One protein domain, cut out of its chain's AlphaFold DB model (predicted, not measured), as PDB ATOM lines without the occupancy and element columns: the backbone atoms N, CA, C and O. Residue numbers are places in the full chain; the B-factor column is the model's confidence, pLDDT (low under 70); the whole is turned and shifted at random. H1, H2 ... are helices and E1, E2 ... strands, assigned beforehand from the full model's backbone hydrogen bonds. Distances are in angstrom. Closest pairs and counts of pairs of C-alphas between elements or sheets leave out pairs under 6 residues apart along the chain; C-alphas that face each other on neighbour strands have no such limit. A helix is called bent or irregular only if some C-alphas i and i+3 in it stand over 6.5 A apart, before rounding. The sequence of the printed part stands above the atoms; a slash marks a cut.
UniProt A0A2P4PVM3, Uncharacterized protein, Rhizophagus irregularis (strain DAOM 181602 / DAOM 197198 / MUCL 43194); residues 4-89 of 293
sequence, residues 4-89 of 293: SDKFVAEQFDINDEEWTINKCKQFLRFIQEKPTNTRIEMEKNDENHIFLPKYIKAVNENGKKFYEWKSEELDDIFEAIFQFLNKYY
ATOM      1  N   SER A   4     128.694 130.454 143.086       78.56
ATOM      2  CA  SER A   4     127.246 130.333 142.879       78.56
ATOM      3  C   SER A   4     126.749 131.343 141.844       78.56
ATOM      4  O   SER A   4     126.072 130.958 140.900       78.56
ATOM      5  N   ASP A   5     127.188 132.599 141.929       79.19
ATOM      6  CA  ASP A   5     126.873 133.645 140.959       79.19
ATOM      7  C   ASP A   5     127.320 133.257 139.551       79.19
ATOM      8  O   ASP A   5     126.591 133.470 138.586       79.19
ATOM      9  N   LYS A   6     128.524 132.679 139.447       84.19
ATOM     10  CA  LYS A   6     129.069 132.183 138.183       84.19
ATOM     11  C   LYS A   6     128.232 131.055 137.608       84.19
ATOM     12  O   LYS A   6     127.898 131.111 136.433       84.19
ATOM     13  N   PHE A   7     127.848 130.092 138.438       88.12
ATOM     14  CA  PHE A   7     126.961 129.025 138.005       88.12
ATOM     15  C   PHE A   7     125.614 129.572 137.511       88.12
ATOM     16  O   PHE A   7     125.192 129.225 136.414       88.12
ATOM     17  N   VAL A   8     124.974 130.474 138.261       89.56
ATOM     18  CA  VAL A   8     123.679 131.049 137.867       89.56
ATOM     19  C   VAL A   8     123.789 131.832 136.553       89.56
ATOM     20  O   VAL A   8     122.972 131.625 135.663       89.56
ATOM     21  N   ALA A   9     124.825 132.657 136.379       89.06
ATOM     22  CA  ALA A   9     125.051 133.409 135.140       89.06
ATOM     23  C   ALA A   9     125.359 132.519 133.919       89.06
ATOM     24  O   ALA A   9     125.098 132.909 132.789       89.06
ATOM     25  N   GLU A  10     125.924 131.327 134.131       92.94
ATOM     26  CA  GLU A  10     126.138 130.338 133.065       92.94
ATOM     27  C   GLU A  10     124.855 129.575 132.707       92.94
ATOM     28  O   GLU A  10     124.768 128.994 131.625       92.94
ATOM     29  N   GLN A  11     123.885 129.525 133.625       96.00
ATOM     30  CA  GLN A  11     122.653 128.763 133.448       96.00
ATOM     31  C   GLN A  11     121.450 129.606 133.024       96.00
ATOM     32  O   GLN A  11     120.492 129.042 132.508       96.00
ATOM     33  N   PHE A  12     121.472 130.919 133.217       96.69
ATOM     34  CA  PHE A  12     120.300 131.768 133.026       96.69
ATOM     35  C   PHE A  12     120.657 133.099 132.374       96.69
ATOM     36  O   PHE A  12     121.772 133.598 132.533       96.69
ATOM     37  N   ASP A  13     119.686 133.701 131.690       93.25
ATOM     38  CA  ASP A  13     119.809 135.067 131.196       93.25
ATOM     39  C   ASP A  13     119.604 136.082 132.326       93.25
ATOM     40  O   ASP A  13     118.512 136.584 132.579       93.25
ATOM     41  N   ILE A  14     120.691 136.386 133.029       91.50
ATOM     42  CA  ILE A  14     120.683 137.339 134.143       91.50
ATOM     43  C   ILE A  14     120.500 138.800 133.704       91.50
ATOM     44  O   ILE A  14     120.359 139.659 134.565       91.50
ATOM     45  N   ASN A  15     120.547 139.103 132.400       92.06
ATOM     46  CA  ASN A  15     120.277 140.457 131.904       92.06
ATOM     47  C   ASN A  15     118.782 140.685 131.640       92.06
ATOM     48  O   ASN A  15     118.369 141.831 131.480       92.06
ATOM     49  N   ASP A  16     117.989 139.610 131.612       94.38
ATOM     50  CA  ASP A  16     116.533 139.638 131.522       94.38
ATOM     51  C   ASP A  16     115.927 138.759 132.633       94.38
ATOM     52  O   ASP A  16     115.495 137.614 132.443       94.38
ATOM     53  N   GLU A  17     115.963 139.305 133.851       93.50
ATOM     54  CA  GLU A  17     115.455 138.642 135.055       93.50
ATOM     55  C   GLU A  17     113.954 138.352 134.945       93.50
ATOM     56  O   GLU A  17     113.509 137.272 135.330       93.50
ATOM     57  N   GLU A  18     113.174 139.282 134.383       93.50
ATOM     58  CA  GLU A  18     111.728 139.128 134.208       93.50
ATOM     59  C   GLU A  18     111.410 137.948 133.285       93.50
ATOM     60  O   GLU A  18     110.600 137.082 133.642       93.50
ATOM     61  N   TRP A  19     112.078 137.866 132.129       95.38
ATOM     62  CA  TRP A  19     111.928 136.726 131.233       95.38
ATOM     63  C   TRP A  19     112.317 135.421 131.929       95.38
ATOM     64  O   TRP A  19     111.551 134.453 131.901       95.38
ATOM     65  N   THR A  20     113.466 135.394 132.609       96.25
ATOM     66  CA  THR A  20     113.958 134.175 133.261       96.25
ATOM     67  C   THR A  20     113.016 133.701 134.373       96.25
ATOM     68  O   THR A  20     112.706 132.510 134.447       96.25
ATOM     69  N   ILE A  21     112.503 134.608 135.210       95.81
ATOM     70  CA  ILE A  21     111.523 134.293 136.261       95.81
ATOM     71  C   ILE A  21     110.254 133.693 135.647       95.81
ATOM     72  O   ILE A  21     109.777 132.645 136.100       95.81
ATOM     73  N   ASN A  22     109.729 134.319 134.590       95.25
ATOM     74  CA  ASN A  22     108.558 133.819 133.874       95.25
ATOM     75  C   ASN A  22     108.822 132.439 133.260       95.25
ATOM     76  O   ASN A  22     107.957 131.558 133.322       95.25
ATOM     77  N   LYS A  23     110.035 132.200 132.751       96.56
ATOM     78  CA  LYS A  23     110.426 130.901 132.209       96.56
ATOM     79  C   LYS A  23     110.527 129.818 133.278       96.56
ATOM     80  O   LYS A  23     110.009 128.718 133.084       96.56
ATOM     81  N   CYS A  24     111.106 130.134 134.438       97.19
ATOM     82  CA  CYS A  24     111.111 129.252 135.605       97.19
ATOM     83  C   CYS A  24     109.684 128.889 136.040       97.19
ATOM     84  O   CYS A  24     109.394 127.711 136.259       97.19
ATOM     85  N   LYS A  25     108.779 129.875 136.115       97.00
ATOM     86  CA  LYS A  25     107.353 129.663 136.409       97.00
ATOM     87  C   LYS A  25     106.701 128.723 135.393       97.00
ATOM     88  O   LYS A  25     106.085 127.735 135.794       97.00
ATOM     89  N   GLN A  26     106.857 128.993 134.098       96.06
ATOM     90  CA  GLN A  26     106.301 128.157 133.032       96.06
ATOM     91  C   GLN A  26     106.799 126.710 133.138       96.06
ATOM     92  O   GLN A  26     105.997 125.777 133.100       96.06
ATOM     93  N   PHE A  27     108.109 126.524 133.314       97.31
ATOM     94  CA  PHE A  27     108.730 125.207 133.409       97.31
ATOM     95  C   PHE A  27     108.239 124.418 134.629       97.31
ATOM     96  O   PHE A  27     107.794 123.278 134.489       97.31
ATOM     97  N   LEU A  28     108.260 125.027 135.822       97.56
ATOM     98  CA  LEU A  28     107.808 124.379 137.058       97.56
ATOM     99  C   LEU A  28     106.340 123.948 136.958       97.56
ATOM    100  O   LEU A  28     106.009 122.802 137.263       97.56
ATOM    101  N   ARG A  29     105.470 124.840 136.471       97.06
ATOM    102  CA  ARG A  29     104.041 124.545 136.319       97.06
ATOM    103  C   ARG A  29     103.794 123.453 135.282       97.06
ATOM    104  O   ARG A  29     103.055 122.515 135.572       97.06
ATOM    105  N   PHE A  30     104.473 123.515 134.135       97.00
ATOM    106  CA  PHE A  30     104.378 122.494 133.092       97.00
ATOM    107  C   PHE A  30     104.729 121.100 133.615       97.00
ATOM    108  O   PHE A  30     103.984 120.151 133.378       97.00
ATOM    109  N   ILE A  31     105.838 120.963 134.348       96.25
ATOM    110  CA  ILE A  31     106.256 119.653 134.855       96.25
ATOM    111  C   ILE A  31     105.297 119.149 135.923       96.25
ATOM    112  O   ILE A  31     104.996 117.962 135.954       96.25
ATOM    113  N   GLN A  32     104.763 120.008 136.786       96.12
ATOM    114  CA  GLN A  32     103.788 119.519 137.754       96.12
ATOM    115  C   GLN A  32     102.444 119.131 137.112       96.12
ATOM    116  O   GLN A  32     101.755 118.264 137.643       96.12
ATOM    117  N   GLU A  33     102.063 119.734 135.981       94.94
ATOM    118  CA  GLU A  33     100.910 119.293 135.182       94.94
ATOM    119  C   GLU A  33     101.197 118.001 134.403       94.94
ATOM    120  O   GLU A  33     100.308 117.167 134.225       94.94
ATOM    121  N   LYS A  34     102.435 117.828 133.929       95.31
ATOM    122  CA  LYS A  34     102.873 116.710 133.084       95.31
ATOM    123  C   LYS A  34     104.190 116.111 133.604       95.31
ATOM    124  O   LYS A  34     105.223 116.238 132.946       95.31
ATOM    125  N   PRO A  35     104.178 115.413 134.756       91.38
ATOM    126  CA  PRO A  35     105.399 115.019 135.475       91.38
ATOM    127  C   PRO A  35     106.257 113.976 134.760       91.38
ATOM    128  O   PRO A  35     107.425 113.808 135.095       91.38
ATOM    129  N   THR A  36     105.696 113.271 133.779       93.31
ATOM    130  CA  THR A  36     106.414 112.283 132.964       93.31
ATOM    131  C   THR A  36     106.989 112.872 131.679       93.31
ATOM    132  O   THR A  36     107.680 112.163 130.951       93.31
ATOM    133  N   ASN A  37     106.677 114.129 131.351       94.94
ATOM    134  CA  ASN A  37     107.192 114.753 130.143       94.94
ATOM    135  C   ASN A  37     108.663 115.127 130.321       94.94
ATOM    136  O   ASN A  37     109.076 115.618 131.367       94.94
ATOM    137  N   THR A  38     109.426 114.949 129.248       96.12
ATOM    138  CA  THR A  38     110.848 115.314 129.148       96.12
ATOM    139  C   THR A  38     111.096 116.385 128.091       96.12
ATOM    140  O   THR A  38     112.231 116.612 127.678       96.12
ATOM    141  N   ARG A  39     110.015 117.012 127.608       95.88
ATOM    142  CA  ARG A  39     110.059 118.057 126.588       95.88
ATOM    143  C   ARG A  39     108.906 119.044 126.689       95.88
ATOM    144  O   ARG A  39     107.786 118.652 127.032       95.88
ATOM    145  N   ILE A  40     109.168 120.293 126.311       95.94
ATOM    146  CA  ILE A  40     108.188 121.383 126.176       95.94
ATOM    147  C   ILE A  40     108.470 122.172 124.888       95.94
ATOM    148  O   ILE A  40     109.626 122.345 124.510       95.94
ATOM    149  N   GLU A  41     107.426 122.596 124.173       95.12
ATOM    150  CA  GLU A  41     107.573 123.420 122.960       95.12
ATOM    151  C   GLU A  41     108.139 124.797 123.334       95.12
ATOM    152  O   GLU A  41     107.734 125.381 124.339       95.12
ATOM    153  N   MET A  42     109.097 125.287 122.546       94.69
ATOM    154  CA  MET A  42     109.697 126.605 122.737       94.69
ATOM    155  C   MET A  42     108.768 127.695 122.207       94.69
ATOM    156  O   MET A  42     108.170 127.569 121.135       94.69
ATOM    157  N   GLU A  43     108.698 128.802 122.934       93.44
ATOM    158  CA  GLU A  43     108.090 130.037 122.463       93.44
ATOM    159  C   GLU A  43     109.063 130.791 121.554       93.44
ATOM    160  O   GLU A  43     110.277 130.643 121.654       93.44
ATOM    161  N   LYS A  44     108.551 131.650 120.667       88.06
ATOM    162  CA  LYS A  44     109.406 132.390 119.720       88.06
ATOM    163  C   LYS A  44     110.483 133.232 120.407       88.06
ATOM    164  O   LYS A  44     111.560 133.395 119.843       88.06
ATOM    165  N   ASN A  45     110.184 133.785 121.584       90.75
ATOM    166  CA  ASN A  45     111.130 134.634 122.299       90.75
ATOM    167  C   ASN A  45     112.270 133.833 122.950       90.75
ATOM    168  O   ASN A  45     113.349 134.375 123.150       90.75
ATOM    169  N   ASP A  46     112.069 132.539 123.212       92.25
ATOM    170  CA  ASP A  46     113.036 131.677 123.902       92.25
ATOM    171  C   ASP A  46     114.404 131.606 123.210       92.25
ATOM    172  O   ASP A  46     115.424 131.374 123.852       92.25
ATOM    173  N   GLU A  47     114.437 131.798 121.892       88.31
ATOM    174  CA  GLU A  47     115.652 131.690 121.080       88.31
ATOM    175  C   GLU A  47     116.704 132.757 121.403       88.31
ATOM    176  O   GLU A  47     117.877 132.572 121.080       88.31
ATOM    177  N   ASN A  48     116.288 133.856 122.032       91.50
ATOM    178  CA  ASN A  48     117.159 134.980 122.362       91.50
ATOM    179  C   ASN A  48     117.765 134.879 123.765       91.50
ATOM    180  O   ASN A  48     118.575 135.729 124.127       91.50
ATOM    181  N   HIS A  49     117.392 133.857 124.538       94.25
ATOM    182  CA  HIS A  49     117.710 133.775 125.956       94.25
ATOM    183  C   HIS A  49     118.415 132.469 126.334       94.25
ATOM    184  O   HIS A  49     118.310 131.432 125.673       94.25
ATOM    185  N   ILE A  50     119.138 132.519 127.452       91.94
ATOM    186  CA  ILE A  50     119.818 131.368 128.046       91.94
ATOM    187  C   ILE A  50     118.905 130.751 129.107       91.94
ATOM    188  O   ILE A  50     118.541 131.409 130.080       91.94
ATOM    189  N   PHE A  51     118.574 129.466 128.952       96.19
ATOM    190  CA  PHE A  51     117.794 128.722 129.942       96.19
ATOM    191  C   PHE A  51     118.332 127.306 130.135       96.19
ATOM    192  O   PHE A  51     118.101 126.412 129.325       96.19
ATOM    193  N   LEU A  52     119.067 127.128 131.232       96.81
ATOM    194  CA  LEU A  52     119.652 125.880 131.716       96.81
ATOM    195  C   LEU A  52     120.410 125.077 130.640       96.81
ATOM    196  O   LEU A  52     120.207 123.866 130.554       96.81
ATOM    197  N   PRO A  53     121.319 125.676 129.843       95.81
ATOM    198  CA  PRO A  53     121.993 125.006 128.724       95.81
ATOM    199  C   PRO A  53     122.791 123.755 129.118       95.81
ATOM    200  O   PRO A  53     123.088 122.919 128.266       95.81
ATOM    201  N   LYS A  54     123.151 123.599 130.401       96.50
ATOM    202  CA  LYS A  54     123.781 122.373 130.908       96.50
ATOM    203  C   LYS A  54     122.819 121.179 130.923       96.50
ATOM    204  O   LYS A  54     123.271 120.053 130.737       96.50
ATOM    205  N   TYR A  55     121.536 121.426 131.172       96.94
ATOM    206  CA  TYR A  55     120.518 120.408 131.451       96.94
ATOM    207  C   TYR A  55     119.453 120.310 130.353       96.94
ATOM    208  O   TYR A  55     118.870 119.254 130.136       96.94
ATOM    209  N   ILE A  56     119.193 121.419 129.661       96.25
ATOM    210  CA  ILE A  56     118.125 121.552 128.680       96.25
ATOM    211  C   ILE A  56     118.737 121.810 127.306       96.25
ATOM    212  O   ILE A  56     119.530 122.733 127.113       96.25
ATOM    213  N   LYS A  57     118.346 120.992 126.329       95.06
ATOM    214  CA  LYS A  57     118.768 121.115 124.933       95.06
ATOM    215  C   LYS A  57     117.630 121.645 124.077       95.06
ATOM    216  O   LYS A  57     116.505 121.166 124.181       95.06
ATOM    217  N   ALA A  58     117.944 122.586 123.193       93.38
ATOM    218  CA  ALA A  58     117.038 122.992 122.129       93.38
ATOM    219  C   ALA A  58     117.134 121.997 120.960       93.38
ATOM    220  O   ALA A  58     118.218 121.782 120.412       93.38
ATOM    221  N   VAL A  59     116.008 121.406 120.566       94.12
ATOM    222  CA  VAL A  59     115.900 120.498 119.413       94.12
ATOM    223  C   VAL A  59     114.870 121.024 118.418       94.12
ATOM    224  O   VAL A  59     113.952 121.749 118.793       94.12
ATOM    225  N   ASN A  60     115.013 120.666 117.141       92.94
ATOM    226  CA  ASN A  60     114.067 121.028 116.085       92.94
ATOM    227  C   ASN A  60     113.513 119.757 115.439       92.94
ATOM    228  O   ASN A  60     114.269 118.960 114.887       92.94
ATOM    229  N   GLU A  61     112.196 119.594 115.486       91.69
ATOM    230  CA  GLU A  61     111.481 118.468 114.900       91.69
ATOM    231  C   GLU A  61     110.295 118.980 114.089       91.69
ATOM    232  O   GLU A  61     109.414 119.665 114.610       91.69
ATOM    233  N   ASN A  62     110.247 118.627 112.803       89.69
ATOM    234  CA  ASN A  62     109.140 118.971 111.902       89.69
ATOM    235  C   ASN A  62     108.792 120.475 111.890       89.69
ATOM    236  O   ASN A  62     107.625 120.850 111.788       89.69
ATOM    237  N   GLY A  63     109.803 121.344 112.010       88.81
ATOM    238  CA  GLY A  63     109.630 122.800 112.010       88.81
ATOM    239  C   GLY A  63     109.185 123.394 113.349       88.81
ATOM    240  O   GLY A  63     108.949 124.598 113.417       88.81
ATOM    241  N   LYS A  64     109.090 122.582 114.410       93.00
ATOM    242  CA  LYS A  64     108.830 123.019 115.785       93.00
ATOM    243  C   LYS A  64     110.085 122.872 116.635       93.00
ATOM    244  O   LYS A  64     110.798 121.876 116.523       93.00
ATOM    245  N   LYS A  65     110.337 123.849 117.504       94.81
ATOM    246  CA  LYS A  65     111.461 123.821 118.444       94.81
ATOM    247  C   LYS A  65     110.989 123.389 119.827       94.81
ATOM    248  O   LYS A  65     109.915 123.792 120.264       94.81
ATOM    249  N   PHE A  66     111.786 122.572 120.502       96.00
ATOM    250  CA  PHE A  66     111.491 122.062 121.836       96.00
ATOM    251  C   PHE A  66     112.700 122.215 122.746       96.00
ATOM    252  O   PHE A  66     113.839 122.055 122.309       96.00
ATOM    253  N   TYR A  67     112.427 122.459 124.018       96.69
ATOM    254  CA  TYR A  67     113.359 122.196 125.098       96.69
ATOM    255  C   TYR A  67     113.211 120.742 125.534       96.69
ATOM    256  O   TYR A  67     112.095 120.317 125.831       96.69
ATOM    257  N   GLU A  68     114.318 120.007 125.602       97.31
ATOM    258  CA  GLU A  68     114.373 118.615 126.062       97.31
ATOM    259  C   GLU A  68     115.381 118.443 127.199       97.31
ATOM    260  O   GLU A  68     116.459 119.035 127.176       97.31
ATOM    261  N   TRP A  69     115.040 117.606 128.177       97.25
ATOM    262  CA  TRP A  69     115.889 117.263 129.323       97.25
ATOM    263  C   TRP A  69     115.804 115.770 129.625       97.25
ATOM    264  O   TRP A  69     114.919 115.067 129.132       97.25
ATOM    265  N   LYS A  70     116.711 115.265 130.463       96.88
ATOM    266  CA  LYS A  70     116.614 113.895 130.968       96.88
ATOM    267  C   LYS A  70     115.865 113.854 132.293       96.88
ATOM    268  O   LYS A  70     116.061 114.714 133.149       96.88
ATOM    269  N   SER A  71     115.036 112.833 132.492       93.81
ATOM    270  CA  SER A  71     114.243 112.683 133.720       93.81
ATOM    271  C   SER A  71     115.109 112.623 134.981       93.81
ATOM    272  O   SER A  71     114.703 113.134 136.022       93.81
ATOM    273  N   GLU A  72     116.299 112.026 134.895       94.62
ATOM    274  CA  GLU A  72     117.251 111.930 136.004       94.62
ATOM    275  C   GLU A  72     117.912 113.267 136.383       94.62
ATOM    276  O   GLU A  72     118.413 113.394 137.496       94.62
ATOM    277  N   GLU A  73     117.888 114.274 135.505       95.81
ATOM    278  CA  GLU A  73     118.482 115.601 135.746       95.81
ATOM    279  C   GLU A  73     117.492 116.570 136.419       95.81
ATOM    280  O   GLU A  73     117.850 117.698 136.758       95.81
ATOM    281  N   LEU A  74     116.242 116.149 136.641       95.62
ATOM    282  CA  LEU A  74     115.166 117.028 137.099       95.62
ATOM    283  C   LEU A  74     115.426 117.657 138.477       95.62
ATOM    284  O   LEU A  74     115.119 118.831 138.686       95.62
ATOM    285  N   ASP A  75     116.019 116.904 139.403       95.62
ATOM    286  CA  ASP A  75     116.343 117.415 140.738       95.62
ATOM    287  C   ASP A  75     117.419 118.515 140.675       95.62
ATOM    288  O   ASP A  75     117.321 119.515 141.389       95.62
ATOM    289  N   ASP A  76     118.405 118.369 139.783       96.12
ATOM    290  CA  ASP A  76     119.449 119.374 139.553       96.12
ATOM    291  C   ASP A  76     118.888 120.618 138.854       96.12
ATOM    292  O   ASP A  76     119.278 121.742 139.175       96.12
ATOM    293  N   ILE A  77     117.946 120.429 137.924       97.75
ATOM    294  CA  ILE A  77     117.228 121.529 137.274       97.75
ATOM    295  C   ILE A  77     116.456 122.346 138.314       97.75
ATOM    296  O   ILE A  77     116.556 123.574 138.326       97.75
ATOM    297  N   PHE A  78     115.712 121.689 139.209       97.81
ATOM    298  CA  PHE A  78     115.005 122.387 140.281       97.81
ATOM    299  C   PHE A  78     115.965 123.123 141.202       97.81
ATOM    300  O   PHE A  78     115.723 124.284 141.525       97.81
ATOM    301  N   GLU A  79     117.072 122.494 141.589       96.06
ATOM    302  CA  GLU A  79     118.089 123.151 142.405       96.06
ATOM    303  C   GLU A  79     118.636 124.414 141.721       96.06
ATOM    304  O   GLU A  79     118.685 125.469 142.352       96.06
ATOM    305  N   ALA A  80     118.953 124.353 140.423       96.75
ATOM    306  CA  ALA A  80     119.408 125.511 139.656       96.75
ATOM    307  C   ALA A  80     118.342 126.621 139.567       96.75
ATOM    308  O   ALA A  80     118.664 127.792 139.775       96.75
ATOM    309  N   ILE A  81     117.071 126.268 139.329       97.81
ATOM    310  CA  ILE A  81     115.953 127.226 139.320       97.81
ATOM    311  C   ILE A  81     115.830 127.929 140.673       97.81
ATOM    312  O   ILE A  81     115.757 129.156 140.724       97.81
ATOM    313  N   PHE A  82     115.842 127.189 141.783       96.00
ATOM    314  CA  PHE A  82     115.691 127.799 143.106       96.00
ATOM    315  C   PHE A  82     116.924 128.593 143.545       96.00
ATOM    316  O   PHE A  82     116.770 129.559 144.290       96.00
ATOM    317  N   GLN A  83     118.123 128.260 143.059       94.62
ATOM    318  CA  GLN A  83     119.307 129.110 143.230       94.62
ATOM    319  C   GLN A  83     119.156 130.448 142.496       94.62
ATOM    320  O   GLN A  83     119.463 131.489 143.078       94.62
ATOM    321  N   PHE A  84     118.655 130.434 141.255       95.69
ATOM    322  CA  PHE A  84     118.365 131.659 140.505       95.69
ATOM    323  C   PHE A  84     117.292 132.501 141.205       95.69
ATOM    324  O   PHE A  84     117.539 133.667 141.511       95.69
ATOM    325  N   LEU A  85     116.142 131.903 141.537       95.06
ATOM    326  CA  LEU A  85     115.043 132.611 142.204       95.06
ATOM    327  C   LEU A  85     115.490 133.202 143.543       95.06
ATOM    328  O   LEU A  85     115.207 134.354 143.829       95.06
ATOM    329  N   ASN A  86     116.258 132.467 144.348       91.75
ATOM    330  CA  ASN A  86     116.758 132.996 145.616       91.75
ATOM    331  C   ASN A  86     117.619 134.261 145.469       91.75
ATOM    332  O   ASN A  86     117.751 135.017 146.428       91.75
ATOM    333  N   LYS A  87     118.220 134.479 144.298       89.56
ATOM    334  CA  LYS A  87     119.077 135.632 144.041       89.56
ATOM    335  C   LYS A  87     118.356 136.790 143.350       89.56
ATOM    336  O   LYS A  87     118.649 137.935 143.673       89.56
ATOM    337  N   TYR A  88     117.475 136.489 142.401       92.00
ATOM    338  CA  TYR A  88     116.897 137.487 141.492       92.00
ATOM    339  C   TYR A  88     115.391 137.682 141.669       92.00
ATOM    340  O   TYR A  88     114.793 138.510 140.989       92.00
ATOM    341  N   TYR A  89     114.739 136.931 142.561       89.81
ATOM    342  CA  TYR A  89     113.315 137.131 142.785       89.81
ATOM    343  C   TYR A  89     113.043 138.486 143.472       89.81
ATOM    344  O   TYR A  89     113.762 138.832 144.411       89.81
TER     345      TYR A  89
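AT A GLANCE: This is residues 4 to 89 of the 293 residues of an uncharacterized protein of Rhizophagus irregularis (strain DAOM 181602 / DAOM 197198 / MUCL 43194) (UniProt A0A2P4PVM3). Two long helices, H2 and H4, run opposite ways and slant together as a loose V, with a small three-stranded sheet set to one side of the pair. The sheet's hairpin, E2 and E3, turns at one end of the longest axis, while the short helix H1 packs on H4 towards the other end. The printed part has 86 residues with four named helices and three named strands, in the order H1 H2 E1 H3 E2 E3 H4. The sheet has the order E1 - E3 - E2, antiparallel throughout, and the class is mixed, helices and strands. The whole is compact, with a radius of gyration of the C-alphas of 12.3 A and spans of 36 by 26 by 20 A.

IN THESE COORDINATES: H1, residues 4 to 11, begins at C-alpha 4 at (127.246, 130.333, 142.879). H2, residues 17 to 33, is 24.2 A long. E1 is residues 39 to 41, and H3, residues 44 to 48, is neither bent nor irregular, but only just: C-alphas 44 and 47 are 6.4 A apart. E2, residues 57 to 61, is 12.7 A long, and E3, residues 64 to 68, is 12.5 A long. H4, residues 71 to 88, is 26.1 A long and ends with C-alpha 88 at (116.897, 137.487, 141.492); it is irregular, with C-alphas 72 and 75 at 7.3 A.

HOW THE PARTS SIT: H1 touches residues 80 to 84 of H4, opposite ways at a steep tilt of 61 degrees; the closest C-alphas are those of Val 8 and Phe 84, 6.0 A. H1 is apart from H2. H2 and H4 only just touch, with 3 pairs of C-alphas within 8 A, the closest those of Cys 24 and Ile 81 at 6.4 A. They run opposite ways at a tilt of 35.5 degrees, only just steep. H2 only grazes the sheet with its residues 26 to 31, and H3 only grazes it with residues 44 to 47. E1 and E3 are antiparallel, with N 67 and O 40 at 2.8 A. E2 and E3 form a hairpin, with N 57 and O 68 at 2.8 A. E1, H3 and E2 make a split strand-helix-strand unit, two strands running the same way with E3 between them, and its crossover is right-handed. H4 is not on the sheet. In H1 and H2 every O i to N i+4 pair is within hydrogen-bond range; in H4 12 of 14 are, and in H3 0 of 1, beside 1 of 2 O i to N i+3 pairs.

THE WHOLE: The two C-alphas farthest apart, those of Ser 4 and Asn 62, are 37.6 A apart. The printed part has no cut and no long link; H3 to E2 is short, and the other links are tight. The mean pLDDT of the printed part is 94.0, and no printed residue is under 70.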